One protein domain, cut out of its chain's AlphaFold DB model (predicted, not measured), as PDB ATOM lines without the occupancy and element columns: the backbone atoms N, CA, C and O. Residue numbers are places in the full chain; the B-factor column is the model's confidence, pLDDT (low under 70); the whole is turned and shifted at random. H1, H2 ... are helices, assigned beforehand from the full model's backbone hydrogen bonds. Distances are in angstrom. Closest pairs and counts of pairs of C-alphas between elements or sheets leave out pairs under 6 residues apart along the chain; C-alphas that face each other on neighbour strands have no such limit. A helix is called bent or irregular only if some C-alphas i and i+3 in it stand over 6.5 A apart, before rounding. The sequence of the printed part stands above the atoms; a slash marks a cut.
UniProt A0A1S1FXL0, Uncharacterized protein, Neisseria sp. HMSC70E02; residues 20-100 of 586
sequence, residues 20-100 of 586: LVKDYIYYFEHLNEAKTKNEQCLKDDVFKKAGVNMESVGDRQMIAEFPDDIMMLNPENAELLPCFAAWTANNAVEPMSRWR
ATOM      1  N   LEU A  20     148.761 148.492 166.200       62.91
ATOM      2  CA  LEU A  20     147.741 147.807 165.410       62.91
ATOM      3  C   LEU A  20     147.741 148.284 163.951       62.91
ATOM      4  O   LEU A  20     148.012 147.519 163.035       62.91
ATOM      5  N   VAL A  21     147.534 149.580 163.733       67.88
ATOM      6  CA  VAL A  21     147.401 150.197 162.404       67.88
ATOM      7  C   VAL A  21     148.670 150.013 161.562       67.88
ATOM      8  O   VAL A  21     148.597 149.884 160.341       67.88
ATOM      9  N   LYS A  22     149.843 149.936 162.201       79.88
ATOM     10  CA  LYS A  22     151.121 149.745 161.506       79.88
ATOM     11  C   LYS A  22     151.214 148.390 160.795       79.88
ATOM     12  O   LYS A  22     151.625 148.361 159.636       79.88
ATOM     13  N   ASP A  23     150.840 147.300 161.464       81.06
ATOM     14  CA  ASP A  23     150.906 145.957 160.870       81.06
ATOM     15  C   ASP A  23     149.853 145.784 159.769       81.06
ATOM     16  O   ASP A  23     150.148 145.196 158.728       81.06
ATOM     17  N   TYR A  24     148.659 146.365 159.939       82.56
ATOM     18  CA  TYR A  24     147.641 146.386 158.882       82.56
ATOM     19  C   TYR A  24     148.158 147.109 157.633       82.56
ATOM     20  O   TYR A  24     148.184 146.514 156.558       82.56
ATOM     21  N   ILE A  25     148.660 148.343 157.769       85.75
ATOM     22  CA  ILE A  25     149.244 149.085 156.638       85.75
ATOM     23  C   ILE A  25     150.341 148.259 155.954       85.75
ATOM     24  O   ILE A  25     150.329 148.124 154.732       85.75
ATOM     25  N   TYR A  26     151.252 147.662 156.732       89.69
ATOM     26  CA  TYR A  26     152.341 146.856 156.187       89.69
ATOM     27  C   TYR A  26     151.836 145.696 155.321       89.69
ATOM     28  O   TYR A  26     152.254 145.565 154.172       89.69
ATOM     29  N   TYR A  27     150.928 144.862 155.833       91.31
ATOM     30  CA  TYR A  27     150.471 143.678 155.103       91.31
ATOM     31  C   TYR A  27     149.579 144.013 153.903       91.31
ATOM     32  O   TYR A  27     149.644 143.302 152.900       91.31
ATOM     33  N   PHE A  28     148.813 145.107 153.948       89.31
ATOM     34  CA  PHE A  28     148.087 145.601 152.774       89.31
ATOM     35  C   PHE A  28     149.032 146.126 151.679       89.31
ATOM     36  O   PHE A  28     148.758 145.934 150.494       89.31
ATOM     37  N   GLU A  29     150.174 146.718 152.048       88.81
ATOM     38  CA  GLU A  29     151.239 147.092 151.106       88.81
ATOM     39  C   GLU A  29     152.021 145.859 150.583       88.81
ATOM     40  O   GLU A  29     152.535 145.881 149.463       88.81
ATOM     41  N   HIS A  30     152.062 144.754 151.345       90.50
ATOM     42  CA  HIS A  30     152.866 143.551 151.069       90.50
ATOM     43  C   HIS A  30     152.019 142.262 151.025       90.50
ATOM     44  O   HIS A  30     152.265 141.301 151.754       90.50
ATOM     45  N   LEU A  31     151.033 142.195 150.123       88.94
ATOM     46  CA  LEU A  31     150.046 141.097 150.065       88.94
ATOM     47  C   LEU A  31     150.628 139.674 149.961       88.94
ATOM     48  O   LEU A  31     150.059 138.730 150.507       88.94
ATOM     49  N   ASN A  32     151.768 139.491 149.288       88.75
ATOM     50  CA  ASN A  32     152.430 138.179 149.220       88.75
ATOM     51  C   ASN A  32     152.983 137.741 150.586       88.75
ATOM     52  O   ASN A  32     152.935 136.560 150.943       88.75
ATOM     53  N   GLU A  33     153.494 138.697 151.360       92.81
ATOM     54  CA  GLU A  33     153.950 138.456 152.724       92.81
ATOM     55  C   GLU A  33     152.765 138.242 153.660       92.81
ATOM     56  O   GLU A  33     152.827 137.347 154.496       92.81
ATOM     57  N   ALA A  34     151.661 138.971 153.462       92.56
ATOM     58  CA  ALA A  34     150.410 138.744 154.183       92.56
ATOM     59  C   ALA A  34     149.910 137.308 153.995       92.56
ATOM     60  O   ALA A  34     149.617 136.622 154.970       92.56
ATOM     61  N   LYS A  35     149.905 136.810 152.752       92.94
ATOM     62  CA  LYS A  35     149.544 135.421 152.450       92.94
ATOM     63  C   LYS A  35     150.465 134.424 153.154       92.94
ATOM     64  O   LYS A  35     149.987 133.526 153.842       92.94
ATOM     65  N   THR A  36     151.779 134.610 153.028       94.00
ATOM     66  CA  THR A  36     152.777 133.722 153.649       94.00
ATOM     67  C   THR A  36     152.648 133.722 155.174       94.00
ATOM     68  O   THR A  36     152.669 132.668 155.810       94.00
ATOM     69  N   LYS A  37     152.473 134.903 155.776       94.81
ATOM     70  CA  LYS A  37     152.268 135.049 157.215       94.81
ATOM     71  C   LYS A  37     150.964 134.390 157.646       94.81
ATOM     72  O   LYS A  37     150.978 133.668 158.635       94.81
ATOM     73  N   ASN A  38     149.877 134.574 156.902       93.94
ATOM     74  CA  ASN A  38     148.592 133.950 157.196       93.94
ATOM     75  C   ASN A  38     148.679 132.412 157.186       93.94
ATOM     76  O   ASN A  38     148.230 131.756 158.125       93.94
ATOM     77  N   GLU A  39     149.321 131.832 156.167       94.62
ATOM     78  CA  GLU A  39     149.580 130.388 156.086       94.62
ATOM     79  C   GLU A  39     150.401 129.890 157.285       94.62
ATOM     80  O   GLU A  39     150.082 128.852 157.868       94.62
ATOM     81  N   GLN A  40     151.412 130.657 157.702       95.44
ATOM     82  CA  GLN A  40     152.202 130.344 158.890       95.44
ATOM     83  C   GLN A  40     151.356 130.402 160.171       95.44
ATOM     84  O   GLN A  40     151.396 129.467 160.965       95.44
ATOM     85  N   CYS A  41     150.538 131.441 160.355       94.62
ATOM     86  CA  CYS A  41     149.658 131.592 161.519       94.62
ATOM     87  C   CYS A  41     148.637 130.451 161.632       94.62
ATOM     88  O   CYS A  41     148.346 129.979 162.732       94.62
ATOM     89  N   LEU A  42     148.116 129.987 160.494       93.06
ATOM     90  CA  LEU A  42     147.238 128.822 160.414       93.06
ATOM     91  C   LEU A  42     147.972 127.528 160.768       93.06
ATOM     92  O   LEU A  42     147.453 126.725 161.541       93.06
ATOM     93  N   LYS A  43     149.179 127.330 160.229       94.38
ATOM     94  CA  LYS A  43     150.005 126.145 160.486       94.38
ATOM     95  C   LYS A  43     150.443 126.044 161.946       94.38
ATOM     96  O   LYS A  43     150.477 124.948 162.496       94.38
ATOM     97  N   ASP A  44     150.755 127.178 162.561       92.88
ATOM     98  CA  ASP A  44     151.175 127.258 163.957       92.88
ATOM     99  C   ASP A  44     149.984 127.285 164.931       92.88
ATOM    100  O   ASP A  44     150.181 127.424 166.144       92.88
ATOM    101  N   ASP A  45     148.752 127.141 164.423       91.62
ATOM    102  CA  ASP A  45     147.497 127.186 165.177       91.62
ATOM    103  C   ASP A  45     147.371 128.457 166.052       91.62
ATOM    104  O   ASP A  45     146.775 128.413 167.130       91.62
ATOM    105  N   VAL A  46     147.918 129.604 165.617       92.94
ATOM    106  CA  VAL A  46     147.958 130.855 166.410       92.94
ATOM    107  C   VAL A  46     146.553 131.282 166.842       92.94
ATOM    108  O   VAL A  46     146.327 131.569 168.018       92.94
ATOM    109  N   PHE A  47     145.590 131.253 165.916       91.19
ATOM    110  CA  PHE A  47     144.199 131.626 166.185       91.19
ATOM    111  C   PHE A  47     143.487 130.629 167.107       91.19
ATOM    112  O   PHE A  47     142.844 131.039 168.071       91.19
ATOM    113  N   LYS A  48     143.670 129.317 166.891       90.12
ATOM    114  CA  LYS A  48     143.071 128.285 167.758       90.12
ATOM    115  C   LYS A  48     143.621 128.352 169.180       90.12
ATOM    116  O   LYS A  48     142.858 128.262 170.138       90.12
ATOM    117  N   LYS A  49     144.930 128.591 169.334       90.12
ATOM    118  CA  LYS A  49     145.580 128.834 170.637       90.12
ATOM    119  C   LYS A  49     145.031 130.077 171.340       90.12
ATOM    120  O   LYS A  49     145.047 130.124 172.570       90.12
ATOM    121  N   ALA A  50     144.550 131.059 170.579       88.81
ATOM    122  CA  ALA A  50     143.896 132.253 171.101       88.81
ATOM    123  C   ALA A  50     142.398 132.073 171.392       88.81
ATOM    124  O   ALA A  50     141.812 132.950 172.024       88.81
ATOM    125  N   GLY A  51     141.810 130.936 171.001       87.19
ATOM    126  CA  GLY A  51     140.403 130.610 171.227       87.19
ATOM    127  C   GLY A  51     139.497 130.742 170.014       87.19
ATOM    128  O   GLY A  51     138.307 130.488 170.129       87.19
ATOM    129  N   VAL A  52     140.034 131.095 168.848       88.12
ATOM    130  CA  VAL A  52     139.222 131.238 167.641       88.12
ATOM    131  C   VAL A  52     138.998 129.876 166.993       88.12
ATOM    132  O   VAL A  52     139.946 129.191 166.591       88.12
ATOM    133  N   ASN A  53     137.734 129.505 166.832       86.69
ATOM    134  CA  ASN A  53     137.349 128.308 166.105       86.69
ATOM    135  C   ASN A  53     137.411 128.538 164.589       86.69
ATOM    136  O   ASN A  53     136.476 129.021 163.957       86.69
ATOM    137  N   MET A  54     138.523 128.126 163.987       86.88
ATOM    138  CA  MET A  54     138.769 128.325 162.554       86.88
ATOM    139  C   MET A  54     137.823 127.539 161.629       86.88
ATOM    140  O   MET A  54     137.838 127.769 160.419       86.88
ATOM    141  N   GLU A  55     137.016 126.619 162.163       85.69
ATOM    142  CA  GLU A  55     136.023 125.855 161.397       85.69
ATOM    143  C   GLU A  55     134.684 126.603 161.282       85.69
ATOM    144  O   GLU A  55     133.947 126.417 160.313       85.69
ATOM    145  N   SER A  56     134.393 127.505 162.224       83.12
ATOM    146  CA  SER A  56     133.200 128.348 162.215       83.12
ATOM    147  C   SER A  56     133.432 129.600 161.369       83.12
ATOM    148  O   SER A  56     134.482 130.240 161.422       83.12
ATOM    149  N   VAL A  57     132.461 129.951 160.524       78.81
ATOM    150  CA  VAL A  57     132.511 131.216 159.772       78.81
ATOM    151  C   VAL A  57     132.370 132.401 160.730       78.81
ATOM    152  O   VAL A  57     133.167 133.327 160.623       78.81
ATOM    153  N   GLY A  58     131.435 132.327 161.683       75.06
ATOM    154  CA  GLY A  58     131.202 133.389 162.669       75.06
ATOM    155  C   GLY A  58     132.414 133.624 163.567       75.06
ATOM    156  O   GLY A  58     132.878 134.748 163.707       75.06
ATOM    157  N   ASP A  59     133.042 132.559 164.067       77.44
ATOM    158  CA  ASP A  59     134.187 132.722 164.976       77.44
ATOM    159  C   ASP A  59     135.411 133.288 164.234       77.44
ATOM    160  O   ASP A  59     136.181 134.074 164.781       77.44
ATOM    161  N   ARG A  60     135.564 132.973 162.939       82.56
ATOM    162  CA  ARG A  60     136.582 133.609 162.086       82.56
ATOM    163  C   ARG A  60     136.328 135.096 161.857       82.56
ATOM    164  O   ARG A  60     137.297 135.815 161.617       82.56
ATOM    165  N   GLN A  61     135.080 135.563 161.914       75.62
ATOM    166  CA  GLN A  61     134.771 136.993 161.829       75.62
ATOM    167  C   GLN A  61     135.239 137.738 163.087       75.62
ATOM    168  O   GLN A  61     135.704 138.869 162.969       75.62
ATOM    169  N   MET A  62     135.300 137.084 164.255       75.69
ATOM    170  CA  MET A  62     135.803 137.712 165.490       75.69
ATOM    171  C   MET A  62     137.266 138.163 165.410       75.69
ATOM    172  O   MET A  62     137.621 139.165 166.029       75.69
ATOM    173  N   ILE A  63     138.113 137.474 164.624       78.38
ATOM    174  CA  ILE A  63     139.499 137.909 164.317       78.38
ATOM    175  C   ILE A  63     139.523 139.367 163.848       78.38
ATOM    176  O   ILE A  63     140.487 140.102 164.045       78.38
ATOM    177  N   ALA A  64     138.459 139.740 163.163       71.12
ATOM    178  CA  ALA A  64     138.381 140.880 162.303       71.12
ATOM    179  C   ALA A  64     137.498 141.970 162.962       71.12
ATOM    180  O   ALA A  64     137.832 143.149 162.880       71.12
ATOM    181  N   GLU A  65     136.448 141.574 163.690       72.38
ATOM    182  CA  GLU A  65     135.539 142.463 164.435       72.38
ATOM    183  C   GLU A  65     136.048 142.842 165.836       72.38
ATOM    184  O   GLU A  65     135.899 143.989 166.261       72.38
ATOM    185  N   PHE A  66     136.684 141.905 166.555       77.06
ATOM    186  CA  PHE A  66     137.113 142.095 167.950       77.06
ATOM    187  C   PHE A  66     138.588 141.717 168.209       77.06
ATOM    188  O   PHE A  66     138.887 141.058 169.216       77.06
ATOM    189  N   PRO A  67     139.552 142.146 167.363       79.56
ATOM    190  CA  PRO A  67     140.963 141.786 167.529       79.56
ATOM    191  C   PRO A  67     141.524 142.247 168.880       79.56
ATOM    192  O   PRO A  67     142.236 141.492 169.544       79.56
ATOM    193  N   ASP A  68     141.150 143.447 169.333       79.06
ATOM    194  CA  ASP A  68     141.614 144.017 170.602       79.06
ATOM    195  C   ASP A  68     141.171 143.188 171.815       79.06
ATOM    196  O   ASP A  68     141.913 143.049 172.791       79.06
ATOM    197  N   ASP A  69     139.972 142.607 171.767       80.81
ATOM    198  CA  ASP A  69     139.459 141.793 172.866       80.81
ATOM    199  C   ASP A  69     140.108 140.418 172.899       80.81
ATOM    200  O   ASP A  69     140.501 139.952 173.972       80.81
ATOM    201  N   ILE A  70     140.321 139.805 171.733       84.62
ATOM    202  CA  ILE A  70     141.078 138.554 171.649       84.62
ATOM    203  C   ILE A  70     142.523 138.786 172.115       84.62
ATOM    204  O   ILE A  70     143.053 137.972 172.875       84.62
ATOM    205  N   MET A  71     143.156 139.902 171.738       83.75
ATOM    206  CA  MET A  71     144.490 140.273 172.224       83.75
ATOM    207  C   MET A  71     144.513 140.480 173.738       83.75
ATOM    208  O   MET A  71     145.410 139.976 174.412       83.75
ATOM    209  N   MET A  72     143.515 141.165 174.301       83.88
ATOM    210  CA  MET A  72     143.403 141.364 175.749       83.88
ATOM    211  C   MET A  72     143.332 140.030 176.511       83.88
ATOM    212  O   MET A  72     143.893 139.921 177.602       83.88
ATOM    213  N   LEU A  73     142.654 139.022 175.956       81.81
ATOM    214  CA  LEU A  73     142.558 137.672 176.528       81.81
ATOM    215  C   LEU A  73     143.812 136.812 176.282       81.81
ATOM    216  O   LEU A  73     143.930 135.696 176.801       81.81
ATOM    217  N   ASN A  74     144.758 137.315 175.491       85.44
ATOM    218  CA  ASN A  74     145.987 136.636 175.099       85.44
ATOM    219  C   ASN A  74     147.205 137.585 175.158       85.44
ATOM    220  O   ASN A  74     147.944 137.683 174.177       85.44
ATOM    221  N   PRO A  75     147.460 138.270 176.292       80.25
ATOM    222  CA  PRO A  75     148.440 139.359 176.358       80.25
ATOM    223  C   PRO A  75     149.886 138.904 176.109       80.25
ATOM    224  O   PRO A  75     150.714 139.692 175.669       80.25
ATOM    225  N   GLU A  76     150.182 137.626 176.356       81.75
ATOM    226  CA  GLU A  76     151.507 137.025 176.150       81.75
ATOM    227  C   GLU A  76     151.754 136.594 174.691       81.75
ATOM    228  O   GLU A  76     152.863 136.199 174.329       81.75
ATOM    229  N   ASN A  77     150.728 136.625 173.832       83.06
ATOM    230  CA  ASN A  77     150.828 136.144 172.459       83.06
ATOM    231  C   ASN A  77     151.146 137.296 171.496       83.06
ATOM    232  O   ASN A  77     150.276 137.824 170.801       83.06
ATOM    233  N   ALA A  78     152.429 137.655 171.441       82.44
ATOM    234  CA  ALA A  78     152.946 138.702 170.561       82.44
ATOM    235  C   ALA A  78     152.748 138.411 169.057       82.44
ATOM    236  O   ALA A  78     152.848 139.324 168.240       82.44
ATOM    237  N   GLU A  79     152.457 137.162 168.672       87.31
ATOM    238  CA  GLU A  79     152.222 136.787 167.273       87.31
ATOM    239  C   GLU A  79     150.793 137.070 166.799       87.31
ATOM    240  O   GLU A  79     150.570 137.123 165.589       87.31
ATOM    241  N   LEU A  80     149.830 137.287 167.705       88.50
ATOM    242  CA  LEU A  80     148.428 137.483 167.319       88.50
ATOM    243  C   LEU A  80     148.224 138.708 166.448       88.50
ATOM    244  O   LEU A  80     147.553 138.615 165.426       88.50
ATOM    245  N   LEU A  81     148.821 139.831 166.837       86.50
ATOM    246  CA  LEU A  81     148.636 141.085 166.126       86.50
ATOM    247  C   LEU A  81     149.053 140.996 164.644       86.50
ATOM    248  O   LEU A  81     148.208 141.235 163.774       86.50
ATOM    249  N   PRO A  82     150.293 140.587 164.312       89.81
ATOM    250  CA  PRO A  82     150.682 140.448 162.916       89.81
ATOM    251  C   PRO A  82     149.889 139.345 162.200       89.81
ATOM    252  O   PRO A  82     149.708 139.430 160.990       89.81
ATOM    253  N   CYS A  83     149.396 138.324 162.912       92.44
ATOM    254  CA  CYS A  83     148.514 137.312 162.331       92.44
ATOM    255  C   CYS A  83     147.121 137.859 161.983       92.44
ATOM    256  O   CYS A  83     146.608 137.521 160.921       92.44
ATOM    257  N   PHE A  84     146.523 138.723 162.809       89.50
ATOM    258  CA  PHE A  84     145.253 139.390 162.500       89.50
ATOM    259  C   PHE A  84     145.379 140.307 161.291       89.50
ATOM    260  O   PHE A  84     144.604 140.189 160.344       89.50
ATOM    261  N   ALA A  85     146.417 141.142 161.270       88.75
ATOM    262  CA  ALA A  85     146.683 142.021 160.141       88.75
ATOM    263  C   ALA A  85     146.915 141.230 158.837       88.75
ATOM    264  O   ALA A  85     146.331 141.550 157.800       88.75
ATOM    265  N   ALA A  86     147.706 140.152 158.894       92.12
ATOM    266  CA  ALA A  86     147.937 139.269 157.754       92.12
ATOM    267  C   ALA A  86     146.664 138.536 157.299       92.12
ATOM    268  O   ALA A  86     146.439 138.415 156.096       92.12
ATOM    269  N   TRP A  87     145.820 138.076 158.229       90.88
ATOM    270  CA  TRP A  87     144.530 137.445 157.929       90.88
ATOM    271  C   TRP A  87     143.601 138.404 157.180       90.88
ATOM    272  O   TRP A  87     143.111 138.066 156.101       90.88
ATOM    273  N   THR A  88     143.409 139.619 157.703       87.94
ATOM    274  CA  THR A  88     142.556 140.634 157.071       87.94
ATOM    275  C   THR A  88     143.085 141.030 155.692       87.94
ATOM    276  O   THR A  88     142.326 141.016 154.724       87.94
ATOM    277  N   ALA A  89     144.388 141.303 155.564       90.06
ATOM    278  CA  ALA A  89     144.995 141.635 154.276       90.06
ATOM    279  C   ALA A  89     144.895 140.476 153.268       90.06
ATOM    280  O   ALA A  89     144.590 140.706 152.099       90.06
ATOM    281  N   ASN A  90     145.088 139.227 153.712       91.25
ATOM    282  CA  ASN A  90     144.955 138.040 152.866       91.25
ATOM    283  C   ASN A  90     143.526 137.870 152.321       91.25
ATOM    284  O   ASN A  90     143.363 137.537 151.149       91.25
ATOM    285  N   ASN A  91     142.496 138.142 153.127       88.25
ATOM    286  CA  ASN A  91     141.099 138.077 152.677       88.25
ATOM    287  C   ASN A  91     140.761 139.146 151.624       88.25
ATOM    288  O   ASN A  91     139.899 138.925 150.775       88.25
ATOM    289  N   ALA A  92     141.482 140.267 151.629       88.62
ATOM    290  CA  ALA A  92     141.315 141.340 150.657       88.62
ATOM    291  C   ALA A  92     142.084 141.103 149.332       88.62
ATOM    292  O   ALA A  92     141.854 141.816 148.352       88.62
ATOM    293  N   VAL A  93     142.966 140.090 149.249       88.62
ATOM    294  CA  VAL A  93     143.789 139.800 148.051       88.62
ATOM    295  C   VAL A  93     142.947 139.484 146.820       88.62
ATOM    296  O   VAL A  93     143.183 140.049 145.749       88.62
ATOM    297  N   GLU A  94     141.990 138.565 146.945       89.31
ATOM    298  CA  GLU A  94     141.140 138.160 145.824       89.31
ATOM    299  C   GLU A  94     140.259 139.320 145.338       89.31
ATOM    300  O   GLU A  94     140.280 139.599 144.135       89.31
ATOM    301  N   PRO A  95     139.549 140.066 146.209       89.00
ATOM    302  CA  PRO A  95     138.850 141.271 145.780       89.00
ATOM    303  C   PRO A  95     139.738 142.306 145.083       89.00
ATOM    304  O   PRO A  95     139.374 142.794 144.015       89.00
ATOM    305  N   MET A  96     140.929 142.595 145.618       87.75
ATOM    306  CA  MET A  96     141.871 143.523 144.978       87.75
ATOM    307  C   MET A  96     142.361 143.029 143.615       87.75
ATOM    308  O   MET A  96     142.632 143.838 142.726       87.75
ATOM    309  N   SER A  97     142.530 141.718 143.453       87.50
ATOM    310  CA  SER A  97     142.968 141.120 142.187       87.50
ATOM    311  C   SER A  97     141.858 141.206 141.143       87.50
ATOM    312  O   SER A  97     142.108 141.718 140.056       87.50
ATOM    313  N   ARG A  98     140.620 140.845 141.512       90.00
ATOM    314  CA  ARG A  98     139.434 141.006 140.653       90.00
ATOM    315  C   ARG A  98     139.244 142.458 140.224       90.00
ATOM    316  O   ARG A  98     139.125 142.735 139.036       90.00
ATOM    317  N   TRP A  99     139.326 143.401 141.164       90.25
ATOM    318  CA  TRP A  99     139.249 144.829 140.849       90.25
ATOM    319  C   TRP A  99     140.361 145.269 139.881       90.25
ATOM    320  O   TRP A  99     140.103 146.030 138.945       90.25
ATOM    321  N   ARG A 100     141.601 144.786 140.048       87.31
ATOM    322  CA  ARG A 100     142.707 145.085 139.117       87.31
ATOM    323  C   ARG A 100     142.471 144.511 137.722       87.31
ATOM    324  O   ARG A 100     142.746 145.201 136.740       87.31
TER     325      ARG A 100
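What this domain is: This is residues 20 to 100 of the 586 residues of an uncharacterized protein of Neisseria sp. HMSC70E02 (UniProt A0A1S1FXL0). One long helix, H6, makes the core, and five shorter helices gather round its first half: H1 and H2 cross it steeply, H4 stands nearly square to it, and H3 and H5 sit at its beginning. H5 folds back into H6 as a helical hairpin, while the last turns of H6 carry the model to one end of its longest axis, at Arg 100. The printed part has 81 residues with six named helices, H1 to H6 in order along the chain, and no named strand; the class is all helix. The whole is compact, with a radius of gyration of the C-alphas of 12.2 A and spans of 38 by 26 by 22 A.

Where its parts are: Find C-alpha 80 at (148.428, 137.483, 167.319); from there H6, residues 80 to 100, runs 29.8 A to C-alpha 100 at (142.707, 145.085, 139.117). H6 is irregular, but only just: C-alphas 91 and 94 are 6.9 A apart, and it has a kink of 36 degrees near residue 94. Go back to C-alpha 20 at (147.741, 147.807, 165.410), where H1, residues 20 to 29, begins its 14.7 A. H2, residues 31 to 43, is 18.2 A long, and H3, residues 46 to 50, is 6.4 A long. H4, residues 57 to 65, measures 12.5 A, and H5, residues 67 to 72, measures 8.6 A.

How they stand to each other: Start at H6, the hub, which touches the five other helices. H2 touches it at a steep tilt of 48 degrees, opposite ways; their closest C-alphas are those of Ala 34 and Ala 86, 4.4 A apart. H1 touches residues 81 to 89 of H6, closest at the C-alphas of Tyr 24 and Ala 85, 4.6 A apart; they run the same way at a tilt of 35.3 degrees, only just steep. H5 touches residues 80 to 84 of H6 at a shallow tilt of 5 degrees, opposite ways, with the C-alphas of Met 71 and Leu 80 closest at 6.9 A. H3 touches residues 80 to 83 of H6, where the C-alphas of Val 46 and Leu 80 are closest at 6.7 A. H4 and H6 only just touch, with 3 pairs of C-alphas within 8 A; they are about perpendicular at 77 degrees, and the C-alphas of Ile 63 and Phe 84 are closest at 6.2 A. Among the pairs that are apart are H1 and H4, and H2 and H5. In H1, H2, H3 and H5 every O i to N i+4 pair is within hydrogen-bond range; in H4 it is 3 of 5, and in H6 15 of 17.

The domain as a whole: Look to Glu 76 and Arg 100 for the two C-alphas farthest apart, 38.9 A. The printed part has no cut, and no link is long. Mean pLDDT of the printed part is 86.3, and residues 20 to 21 are under 70.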